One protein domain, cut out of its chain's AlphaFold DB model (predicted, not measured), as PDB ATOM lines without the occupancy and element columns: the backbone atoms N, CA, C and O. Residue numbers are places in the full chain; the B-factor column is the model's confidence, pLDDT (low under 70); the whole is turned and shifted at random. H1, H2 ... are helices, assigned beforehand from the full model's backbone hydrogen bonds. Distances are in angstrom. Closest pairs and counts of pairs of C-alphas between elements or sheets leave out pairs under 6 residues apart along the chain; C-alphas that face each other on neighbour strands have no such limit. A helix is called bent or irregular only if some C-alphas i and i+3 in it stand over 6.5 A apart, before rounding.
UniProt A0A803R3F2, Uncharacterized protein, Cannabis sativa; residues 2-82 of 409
ATOM      1  N   VAL A   2       6.810  -6.112 -48.599       72.56
ATOM      2  CA  VAL A   2       5.663  -5.179 -48.473       72.56
ATOM      3  C   VAL A   2       5.476  -4.655 -47.042       72.56
ATOM      4  O   VAL A   2       5.405  -3.451 -46.839       72.56
ATOM      5  N   GLN A   3       5.509  -5.527 -46.029       74.88
ATOM      6  CA  GLN A   3       5.386  -5.116 -44.619       74.88
ATOM      7  C   GLN A   3       6.534  -4.210 -44.136       74.88
ATOM      8  O   GLN A   3       6.321  -3.298 -43.342       74.88
ATOM      9  N   THR A   4       7.760  -4.444 -44.616       79.06
ATOM     10  CA  THR A   4       8.930  -3.612 -44.289       79.06
ATOM     11  C   THR A   4       8.792  -2.223 -44.909       79.06
ATOM     12  O   THR A   4       9.069  -1.227 -44.245       79.06
ATOM     13  N   LEU A   5       8.312  -2.164 -46.154       80.88
ATOM     14  CA  LEU A   5       8.027  -0.917 -46.855       80.88
ATOM     15  C   LEU A   5       6.862  -0.160 -46.200       80.88
ATOM     16  O   LEU A   5       7.018   1.023 -45.921       80.88
ATOM     17  N   SER A   6       5.754  -0.831 -45.860       80.69
ATOM     18  CA  SER A   6       4.626  -0.226 -45.128       80.69
ATOM     19  C   SER A   6       5.092   0.395 -43.816       80.69
ATOM     20  O   SER A   6       4.867   1.577 -43.575       80.69
ATOM     21  N   ARG A   7       5.869  -0.350 -43.016       81.56
ATOM     22  CA  ARG A   7       6.422   0.155 -41.753       81.56
ATOM     23  C   ARG A   7       7.357   1.352 -41.963       81.56
ATOM     24  O   ARG A   7       7.342   2.278 -41.154       81.56
ATOM     25  N   PHE A   8       8.173   1.362 -43.017       84.56
ATOM     26  CA  PHE A   8       9.020   2.514 -43.343       84.56
ATOM     27  C   PHE A   8       8.183   3.749 -43.706       84.56
ATOM     28  O   PHE A   8       8.403   4.827 -43.150       84.56
ATOM     29  N   LEU A   9       7.191   3.578 -44.586       84.12
ATOM     30  CA  LEU A   9       6.274   4.638 -45.001       84.12
ATOM     31  C   LEU A   9       5.501   5.209 -43.807       84.12
ATOM     32  O   LEU A   9       5.445   6.426 -43.645       84.12
ATOM     33  N   GLU A  10       4.983   4.343 -42.936       83.81
ATOM     34  CA  GLU A  10       4.268   4.723 -41.719       83.81
ATOM     35  C   GLU A  10       5.155   5.503 -40.740       83.81
ATOM     36  O   GLU A  10       4.781   6.567 -40.251       83.81
ATOM     37  N   THR A  11       6.338   4.976 -40.423       82.81
ATOM     38  CA  THR A  11       7.158   5.517 -39.327       82.81
ATOM     39  C   THR A  11       7.935   6.767 -39.708       82.81
ATOM     40  O   THR A  11       8.182   7.602 -38.836       82.81
ATOM     41  N   ARG A  12       8.339   6.909 -40.977       81.38
ATOM     42  CA  ARG A  12       9.249   7.978 -41.414       81.38
ATOM     43  C   ARG A  12       8.593   9.024 -42.302       81.38
ATOM     44  O   ARG A  12       8.892  10.201 -42.129       81.38
ATOM     45  N   LEU A  13       7.751   8.616 -43.253       83.69
ATOM     46  CA  LEU A  13       7.230   9.533 -44.270       83.69
ATOM     47  C   LEU A  13       5.859  10.085 -43.890       83.69
ATOM     48  O   LEU A  13       5.723  11.293 -43.713       83.69
ATOM     49  N   PHE A  14       4.849   9.229 -43.719       85.69
ATOM     50  CA  PHE A  14       3.487   9.688 -43.443       85.69
ATOM     51  C   PHE A  14       3.330  10.310 -42.060       85.69
ATOM     52  O   PHE A  14       2.589  11.279 -41.939       85.69
ATOM     53  N   SER A  15       4.052   9.825 -41.047       84.88
ATOM     54  CA  SER A  15       4.124  10.482 -39.736       84.88
ATOM     55  C   SER A  15       4.617  11.929 -39.866       84.88
ATOM     56  O   SER A  15       3.908  12.856 -39.488       84.88
ATOM     57  N   SER A  16       5.772  12.131 -40.507       84.69
ATOM     58  CA  SER A  16       6.365  13.457 -40.695       84.69
ATOM     59  C   SER A  16       5.488  14.370 -41.552       84.69
ATOM     60  O   SER A  16       5.310  15.542 -41.222       84.69
ATOM     61  N   LEU A  17       4.905  13.845 -42.634       84.88
ATOM     62  CA  LEU A  17       4.000  14.614 -43.486       84.88
ATOM     63  C   LEU A  17       2.698  14.975 -42.760       84.88
ATOM     64  O   LEU A  17       2.199  16.084 -42.942       84.88
ATOM     65  N   ALA A  18       2.149  14.080 -41.935       85.12
ATOM     66  CA  ALA A  18       0.949  14.351 -41.148       85.12
ATOM     67  C   ALA A  18       1.206  15.425 -40.081       85.12
ATOM     68  O   ALA A  18       0.383  16.327 -39.919       85.12
ATOM     69  N   ASP A  19       2.358  15.375 -39.409       85.81
ATOM     70  CA  ASP A  19       2.759  16.392 -38.433       85.81
ATOM     71  C   ASP A  19       2.925  17.763 -39.105       85.81
ATOM     72  O   ASP A  19       2.351  18.754 -38.653       85.81
ATOM     73  N   GLN A  20       3.615  17.814 -40.250       83.94
ATOM     74  CA  GLN A  20       3.782  19.046 -41.034       83.94
ATOM     75  C   GLN A  20       2.468  19.568 -41.635       83.94
ATOM     76  O   GLN A  20       2.333  20.771 -41.861       83.94
ATOM     77  N   TYR A  21       1.500  18.690 -41.913       84.62
ATOM     78  CA  TYR A  21       0.175  19.086 -42.393       84.62
ATOM     79  C   TYR A  21      -0.666  19.747 -41.291       84.62
ATOM     80  O   TYR A  21      -1.459  20.645 -41.576       84.62
ATOM     81  N   ASN A  22      -0.509  19.295 -40.045       81.44
ATOM     82  CA  ASN A  22      -1.233  19.829 -38.891       81.44
ATOM     83  C   ASN A  22      -0.587  21.095 -38.305       81.44
ATOM     84  O   ASN A  22      -1.221  21.787 -37.505       81.44
ATOM     85  N   ASP A  23       0.646  21.413 -38.701       83.88
ATOM     86  CA  ASP A  23       1.319  22.649 -38.317       83.88
ATOM     87  C   ASP A  23       0.618  23.883 -38.926       83.88
ATOM     88  O   ASP A  23       0.205  23.904 -40.089       83.88
ATOM     89  N   LYS A  24       0.503  24.954 -38.132       64.19
ATOM     90  CA  LYS A  24      -0.075  26.240 -38.550       64.19
ATOM     91  C   LYS A  24       0.740  26.893 -39.669       64.19
ATOM     92  O   LYS A  24       0.176  27.631 -40.474       64.19
ATOM     93  N   HIS A  25       2.038  26.597 -39.745       64.25
ATOM     94  CA  HIS A  25       2.937  27.039 -40.815       64.25
ATOM     95  C   HIS A  25       3.153  25.940 -41.866       64.25
ATOM     96  O   HIS A  25       4.287  25.627 -42.230       64.25
ATOM     97  N   MET A  26       2.058  25.343 -42.352       69.38
ATOM     98  CA  MET A  26       2.085  24.289 -43.371       69.38
ATOM     99  C   MET A  26       2.968  24.692 -44.561       69.38
ATOM    100  O   MET A  26       2.676  25.655 -45.277       69.38
ATOM    101  N   LYS A  27       4.031  23.923 -44.813       72.50
ATOM    102  CA  LYS A  27       4.872  24.116 -45.999       72.50
ATOM    103  C   LYS A  27       4.058  23.808 -47.258       72.50
ATOM    104  O   LYS A  27       3.341  22.808 -47.320       72.50
ATOM    105  N   VAL A  28       4.195  24.648 -48.286       73.06
ATOM    106  CA  VAL A  28       3.456  24.524 -49.563       73.06
ATOM    107  C   VAL A  28       3.694  23.160 -50.240       73.06
ATOM    108  O   VAL A  28       2.821  22.648 -50.938       73.06
ATOM    109  N   GLU A  29       4.840  22.536 -49.967       82.38
ATOM    110  CA  GLU A  29       5.301  21.273 -50.556       82.38
ATOM    111  C   GLU A  29       4.654  20.008 -49.964       82.38
ATOM    112  O   GLU A  29       4.725  18.944 -50.580       82.38
ATOM    113  N   VAL A  30       3.984  20.097 -48.806       84.12
ATOM    114  CA  VAL A  30       3.418  18.920 -48.112       84.12
ATOM    115  C   VAL A  30       2.318  18.258 -48.943       84.12
ATOM    116  O   VAL A  30       2.278  17.036 -49.063       84.12
ATOM    117  N   ILE A  31       1.442  19.060 -49.558       86.19
ATOM    118  CA  ILE A  31       0.317  18.556 -50.357       86.19
ATOM    119  C   ILE A  31       0.801  17.828 -51.629       86.19
ATOM    120  O   ILE A  31       0.391  16.682 -51.824       86.19
ATOM    121  N   PRO A  32       1.667  18.423 -52.480       88.75
ATOM    122  CA  PRO A  32       2.229  17.722 -53.635       88.75
ATOM    123  C   PRO A  32       2.996  16.450 -53.259       88.75
ATOM    124  O   PRO A  32       2.824  15.426 -53.915       88.75
ATOM    125  N   SER A  33       3.789  16.491 -52.183       88.12
ATOM    126  CA  SER A  33       4.573  15.336 -51.724       88.12
ATOM    127  C   SER A  33       3.681  14.184 -51.259       88.12
ATOM    128  O   SER A  33       3.943  13.029 -51.588       88.12
ATOM    129  N   TRP A  34       2.593  14.494 -50.545       91.25
ATOM    130  CA  TRP A  34       1.595  13.501 -50.145       91.25
ATOM    131  C   TRP A  34       0.930  12.850 -51.359       91.25
ATOM    132  O   TRP A  34       0.864  11.627 -51.435       91.25
ATOM    133  N   LEU A  35       0.454  13.652 -52.320       90.38
ATOM    134  CA  LEU A  35      -0.198  13.139 -53.529       90.38
ATOM    135  C   LEU A  35       0.747  12.262 -54.353       90.38
ATOM    136  O   LEU A  35       0.361  11.163 -54.735       90.38
ATOM    137  N   HIS A  36       1.992  12.701 -54.545       91.81
ATOM    138  CA  HIS A  36       2.996  11.925 -55.263       91.81
ATOM    139  C   HIS A  36       3.275  10.577 -54.586       91.81
ATOM    140  O   HIS A  36       3.336   9.545 -55.252       91.81
ATOM    141  N   LEU A  37       3.391  10.562 -53.253       90.38
ATOM    142  CA  LEU A  37       3.591   9.323 -52.505       90.38
ATOM    143  C   LEU A  37       2.393   8.375 -52.641       90.38
ATOM    144  O   LEU A  37       2.584   7.173 -52.820       90.38
ATOM    145  N   ILE A  38       1.165   8.905 -52.604       90.94
ATOM    146  CA  ILE A  38      -0.043   8.121 -52.881       90.94
ATOM    147  C   ILE A  38       0.001   7.550 -54.302       90.94
ATOM    148  O   ILE A  38      -0.261   6.365 -54.472       90.94
ATOM    149  N   ASP A  39       0.379   8.331 -55.313       91.31
ATOM    150  CA  ASP A  39       0.434   7.856 -56.702       91.31
ATOM    151  C   ASP A  39       1.436   6.702 -56.879       91.31
ATOM    152  O   ASP A  39       1.137   5.710 -57.555       91.31
ATOM    153  N   LEU A  40       2.592   6.781 -56.211       90.75
ATOM    154  CA  LEU A  40       3.567   5.690 -56.163       90.75
ATOM    155  C   LEU A  40       2.989   4.444 -55.479       90.75
ATOM    156  O   LEU A  40       3.143   3.337 -55.996       90.75
ATOM    157  N   ILE A  41       2.285   4.614 -54.355       88.94
ATOM    158  CA  ILE A  41       1.625   3.516 -53.630       88.94
ATOM    159  C   ILE A  41       0.550   2.850 -54.491       88.94
ATOM    160  O   ILE A  41       0.484   1.624 -54.548       88.94
ATOM    161  N   LEU A  42      -0.274   3.633 -55.186       88.88
ATOM    162  CA  LEU A  42      -1.324   3.111 -56.058       88.88
ATOM    163  C   LEU A  42      -0.740   2.362 -57.251       88.88
ATOM    164  O   LEU A  42      -1.226   1.285 -57.589       88.88
ATOM    165  N   THR A  43       0.324   2.891 -57.857       88.69
ATOM    166  CA  THR A  43       1.028   2.225 -58.960       88.69
ATOM    167  C   THR A  43       1.623   0.897 -58.499       88.69
ATOM    168  O   THR A  43       1.411  -0.128 -59.147       88.69
ATOM    169  N   PHE A  44       2.293   0.895 -57.344       87.88
ATOM    170  CA  PHE A  44       2.830  -0.317 -56.731       87.88
ATOM    171  C   PHE A  44       1.724  -1.346 -56.461       87.88
ATOM    172  O   PHE A  44       1.839  -2.495 -56.877       87.88
ATOM    173  N   ASN A  45       0.617  -0.936 -55.836       85.00
ATOM    174  CA  ASN A  45      -0.506  -1.826 -55.551       85.00
ATOM    175  C   ASN A  45      -1.121  -2.416 -56.827       85.00
ATOM    176  O   ASN A  45      -1.373  -3.616 -56.861       85.00
ATOM    177  N   LYS A  46      -1.331  -1.611 -57.882       85.19
ATOM    178  CA  LYS A  46      -1.864  -2.091 -59.172       85.19
ATOM    179  C   LYS A  46      -0.925  -3.122 -59.815       85.19
ATOM    180  O   LYS A  46      -1.387  -4.153 -60.301       85.19
ATOM    181  N   GLN A  47       0.390  -2.892 -59.772       85.69
ATOM    182  CA  GLN A  47       1.384  -3.849 -60.276       85.69
ATOM    183  C   GLN A  47       1.380  -5.155 -59.479       85.69
ATOM    184  O   GLN A  47       1.365  -6.234 -60.067       85.69
ATOM    185  N   ILE A  48       1.340  -5.070 -58.150       82.38
ATOM    186  CA  ILE A  48       1.309  -6.251 -57.289       82.38
ATOM    187  C   ILE A  48      -0.001  -7.034 -57.464       82.38
ATOM    188  O   ILE A  48       0.037  -8.256 -57.541       82.38
ATOM    189  N   GLN A  49      -1.150  -6.365 -57.590       79.12
ATOM    190  CA  GLN A  49      -2.427  -7.030 -57.876       79.12
ATOM    191  C   GLN A  49      -2.410  -7.763 -59.223       79.12
ATOM    192  O   GLN A  49      -2.933  -8.870 -59.308       79.12
ATOM    193  N   SER A  50      -1.774  -7.183 -60.248       82.19
ATOM    194  CA  SER A  50      -1.572  -7.836 -61.549       82.19
ATOM    195  C   SER A  50      -0.673  -9.078 -61.448       82.19
ATOM    196  O   SER A  50      -0.953 -10.110 -62.047       82.19
ATOM    197  N   LEU A  51       0.387  -9.024 -60.636       78.56
ATOM    198  CA  LEU A  51       1.243 -10.192 -60.390       78.56
ATOM    199  C   LEU A  51       0.489 -11.301 -59.647       78.56
ATOM    200  O   LEU A  51       0.574 -12.469 -60.015       78.56
ATOM    201  N   VAL A  52      -0.296 -10.929 -58.637       73.50
ATOM    202  CA  VAL A  52      -1.096 -11.870 -57.849       73.50
ATOM    203  C   VAL A  52      -2.199 -12.508 -58.697       73.50
ATOM    204  O   VAL A  52      -2.436 -13.703 -58.568       73.50
ATOM    205  N   SER A  53      -2.850 -11.766 -59.599       73.31
ATOM    206  CA  SER A  53      -3.853 -12.350 -60.499       73.31
ATOM    207  C   SER A  53      -3.241 -13.358 -61.481       73.31
ATOM    208  O   SER A  53      -3.874 -14.373 -61.769       73.31
ATOM    209  N   LEU A  54      -1.995 -13.143 -61.923       72.00
ATOM    210  CA  LEU A  54      -1.241 -14.107 -62.732       72.00
ATOM    211  C   LEU A  54      -0.873 -15.375 -61.939       72.00
ATOM    212  O   LEU A  54      -0.992 -16.480 -62.467       72.00
ATOM    213  N   GLU A  55      -0.473 -15.247 -60.669       60.56
ATOM    214  CA  GLU A  55      -0.138 -16.392 -59.804       60.56
ATOM    215  C   GLU A  55      -1.371 -17.199 -59.359       60.56
ATOM    216  O   GLU A  55      -1.326 -18.433 -59.338       60.56
ATOM    217  N   ILE A  56      -2.493 -16.533 -59.057       55.81
ATOM    218  CA  ILE A  56      -3.764 -17.177 -58.670       55.81
ATOM    219  C   ILE A  56      -4.281 -18.103 -59.783       55.81
ATOM    220  O   ILE A  56      -4.883 -19.135 -59.484       55.81
ATOM    221  N   CYS A  57      -4.010 -17.790 -61.055       51.59
ATOM    222  CA  CYS A  57      -4.351 -18.656 -62.184       51.59
ATOM    223  C   CYS A  57      -3.490 -19.928 -62.286       51.59
ATOM    224  O   CYS A  57      -3.910 -20.871 -62.952       51.59
ATOM    225  N   HIS A  58      -2.322 -19.985 -61.636       46.38
ATOM    226  CA  HIS A  58      -1.362 -21.078 -61.818       46.38
ATOM    227  C   HIS A  58      -1.127 -21.961 -60.580       46.38
ATOM    228  O   HIS A  58      -0.755 -23.119 -60.768       46.38
ATOM    229  N   PHE A  59      -1.335 -21.479 -59.343       48.03
ATOM    230  CA  PHE A  59      -0.788 -22.175 -58.161       48.03
ATOM    231  C   PHE A  59      -1.687 -22.333 -56.914       48.03
ATOM    232  O   PHE A  59      -1.238 -22.976 -55.966       48.03
ATOM    233  N   LEU A  60      -2.928 -21.819 -56.859       45.28
ATOM    234  CA  LEU A  60      -3.701 -21.782 -55.595       45.28
ATOM    235  C   LEU A  60      -5.051 -22.529 -55.614       45.28
ATOM    236  O   LEU A  60      -5.960 -22.221 -56.392       45.28
ATOM    237  N   THR A  61      -5.193 -23.466 -54.667       45.56
ATOM    238  CA  THR A  61      -6.424 -24.184 -54.293       45.56
ATOM    239  C   THR A  61      -7.456 -23.222 -53.680       45.56
ATOM    240  O   THR A  61      -7.092 -22.255 -53.014       45.56
ATOM    241  N   GLU A  62      -8.754 -23.485 -53.874       47.94
ATOM    242  CA  GLU A  62      -9.892 -22.604 -53.520       47.94
ATOM    243  C   GLU A  62      -9.924 -22.066 -52.072       47.94
ATOM    244  O   GLU A  62     -10.554 -21.042 -51.822       47.94
ATOM    245  N   SER A  63      -9.214 -22.694 -51.130       42.94
ATOM    246  CA  SER A  63      -9.229 -22.348 -49.701       42.94
ATOM    247  C   SER A  63      -8.501 -21.044 -49.328       42.94
ATOM    248  O   SER A  63      -8.842 -20.458 -48.304       42.94
ATOM    249  N   ASP A  64      -7.536 -20.566 -50.123       45.22
ATOM    250  CA  ASP A  64      -6.744 -19.353 -49.804       45.22
ATOM    251  C   ASP A  64      -7.297 -18.068 -50.454       45.22
ATOM    252  O   ASP A  64      -6.698 -16.992 -50.377       45.22
ATOM    253  N   ARG A  65      -8.464 -18.152 -51.106       47.16
ATOM    254  CA  ARG A  65      -8.992 -17.085 -51.972       47.16
ATOM    255  C   ARG A  65      -9.649 -15.903 -51.249       47.16
ATOM    256  O   ARG A  65      -9.953 -14.912 -51.906       47.16
ATOM    257  N   CYS A  66      -9.848 -15.940 -49.930       42.25
ATOM    258  CA  CYS A  66     -10.667 -14.934 -49.243       42.25
ATOM    259  C   CYS A  66      -9.910 -14.115 -48.184       42.25
ATOM    260  O   CYS A  66      -9.460 -14.625 -47.162       42.25
ATOM    261  N   GLN A  67      -9.857 -12.797 -48.420       42.75
ATOM    262  CA  GLN A  67      -9.572 -11.696 -47.479       42.75
ATOM    263  C   GLN A  67      -8.173 -11.598 -46.836       42.75
ATOM    264  O   GLN A  67      -7.653 -10.484 -46.719       42.75
ATOM    265  N   GLY A  68      -7.532 -12.705 -46.456       45.09
ATOM    266  CA  GLY A  68      -6.236 -12.695 -45.760       45.09
ATOM    267  C   GLY A  68      -5.072 -12.172 -46.612       45.09
ATOM    268  O   GLY A  68      -4.265 -11.371 -46.135       45.09
ATOM    269  N   LEU A  69      -5.022 -12.554 -47.894       49.88
ATOM    270  CA  LEU A  69      -3.957 -12.141 -48.817       49.88
ATOM    271  C   LEU A  69      -4.008 -10.635 -49.128       49.88
ATOM    272  O   LEU A  69      -2.986  -9.959 -49.088       49.88
ATOM    273  N   SER A  70      -5.203 -10.079 -49.365       52.62
ATOM    274  CA  SER A  70      -5.386  -8.661 -49.734       52.62
ATOM    275  C   SER A  70      -4.808  -7.700 -48.683       52.62
ATOM    276  O   SER A  70      -4.124  -6.726 -49.016       52.62
ATOM    277  N   ARG A  71      -4.985  -8.024 -47.393       54.69
ATOM    278  CA  ARG A  71      -4.454  -7.227 -46.277       54.69
ATOM    279  C   ARG A  71      -2.928  -7.334 -46.136       54.69
ATOM    280  O   ARG A  71      -2.301  -6.404 -45.648       54.69
ATOM    281  N   GLY A  72      -2.306  -8.428 -46.574       57.72
ATOM    282  CA  GLY A  72      -0.844  -8.590 -46.531       57.72
ATOM    283  C   GLY A  72      -0.092  -7.892 -47.669       57.72
ATOM    284  O   GLY A  72       1.127  -7.726 -47.588       57.72
ATOM    285  N   ILE A  73      -0.814  -7.504 -48.723       67.06
ATOM    286  CA  ILE A  73      -0.248  -7.177 -50.036       67.06
ATOM    287  C   ILE A  73      -0.433  -5.693 -50.396       67.06
ATOM    288  O   ILE A  73       0.451  -5.105 -51.017       67.06
ATOM    289  N   SER A  74      -1.536  -5.062 -49.978       78.62
ATOM    290  CA  SER A  74      -1.777  -3.636 -50.234       78.62
ATOM    291  C   SER A  74      -1.054  -2.752 -49.220       78.62
ATOM    292  O   SER A  74      -1.254  -2.886 -48.012       78.62
ATOM    293  N   LEU A  75      -0.282  -1.775 -49.701       82.19
ATOM    294  CA  LEU A  75       0.314  -0.742 -48.842       82.19
ATOM    295  C   LEU A  75      -0.737   0.219 -48.260       82.19
ATOM    296  O   LEU A  75      -0.433   0.973 -47.344       82.19
ATOM    297  N   LEU A  76      -1.983   0.208 -48.747       84.25
ATOM    298  CA  LEU A  76      -3.038   1.082 -48.218       84.25
ATOM    299  C   LEU A  76      -3.583   0.626 -46.856       84.25
ATOM    300  O   LEU A  76      -4.359   1.362 -46.244       84.25
ATOM    301  N   THR A  77      -3.160  -0.536 -46.347       82.56
ATOM    302  CA  THR A  77      -3.464  -0.978 -44.975       82.56
ATOM    303  C   THR A  77      -3.101   0.065 -43.928       82.56
ATOM    304  O   THR A  77      -3.866   0.255 -42.986       82.56
ATOM    305  N   MET A  78      -2.025   0.829 -44.139       82.94
ATOM    306  CA  MET A  78      -1.626   1.902 -43.225       82.94
ATOM    307  C   MET A  78      -2.735   2.941 -42.992       82.94
ATOM    308  O   MET A  78      -2.885   3.461 -41.888       82.94
ATOM    309  N   PHE A  79      -3.557   3.221 -44.011       84.56
ATOM    310  CA  PHE A  79      -4.693   4.138 -43.902       84.56
ATOM    311  C   PHE A  79      -5.912   3.483 -43.254       84.56
ATOM    312  O   PHE A  79      -6.725   4.178 -42.648       84.56
ATOM    313  N   CYS A  80      -6.035   2.157 -43.359       83.50
ATOM    314  CA  CYS A  80      -7.047   1.394 -42.633       83.50
ATOM    315  C   CYS A  80      -6.753   1.389 -41.126       83.50
ATOM    316  O   CYS A  80      -7.674   1.527 -40.325       83.50
ATOM    317  N   ASP A  81      -5.476   1.292 -40.748       84.56
ATOM    318  CA  ASP A  81      -5.047   1.241 -39.346       84.56
ATOM    319  C   ASP A  81      -4.918   2.647 -38.711       84.56
ATOM    320  O   ASP A  81      -4.945   2.795 -37.485       84.56
ATOM    321  N   ARG A  82      -4.807   3.711 -39.527       86.50
ATOM    322  CA  ARG A  82      -4.710   5.118 -39.091       86.50
ATOM    323  C   ARG A  82      -5.820   5.990 -39.710       86.50
ATOM    324  O   ARG A  82      -5.583   6.659 -40.723       86.50
TER     325      ARG A  82
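AT A GLANCE: This is residues 2 to 82 of the 409 residues of an uncharacterized protein of Cannabis sativa (UniProt A0A803R3F2). One long helix, H2, runs along most of a rod, and the shorter, bent helix H1 stands beside its first half, making a loose helical hairpin. After H2 the chain folds back, and the short helices H3 and H4 lie on the side of H2 where H1 is; residues 57 to 63 stick out at one end. The printed part has 81 residues with four named helices, in the order H1, H2, H3, H4, no named strand, and the class all helix. It is loose, with a radius of gyration of the C-alphas of 15.9 A and spans of 54 by 20 by 17 A.

IN THESE COORDINATES: H2, residues 30 to 59, is 42.5 A long, from C-alpha 30 at (3.418, 18.920, -48.112) to C-alpha 59 at (-0.788, -22.175, -58.161). H1, residues 2 to 22, was assigned as one helix by its hydrogen bonds but is bent: C-alphas 11 and 14 are 6.9 A apart. Its arms are H1a, residues 2 to 11, 14.2 A, and H1b, residues 14 to 22, 12.1 A. H3 is residues 68 to 73, 9.2 A, and H4 residues 77 to 81, 6.3 A, ending at (-5.047, 1.241, -39.346).

HOW THE PARTS SIT: H2 touches H1b with residues 30 to 34 alone, the closest C-alphas being those of Leu 17 and Val 30, 6.3 A apart. This hairpin runs opposite ways at a shallow tilt of 32 degrees, only just short of steep. H1a and H2 are near each other. H3 is close to H2 but not clearly touching, closest at the C-alphas of Ile 48 and Ile 73, 7.5 A. H1a and H3 only just touch, with 3 pairs of C-alphas within 8 A, the closest those of Val 2 and Ile 73, 6.4 A. H4 is close to H1a but not clearly touching, at Glu 10 and Met 78, whose C-alphas are 6.7 A apart. H2 and H4 are apart. Every O i to N i+4 pair is within hydrogen-bond range in H1a, H1b and H4, with 25 of 26 in H2 and 1 of 2 in H3.

THE WHOLE: The C-alphas farthest apart are those of His 25 and Thr 61, 53.8 A. The printed part has no cut, and no link is long. The mean pLDDT of the printed part is 75.0, with residues 24 to 26 and 55 to 73 under 70.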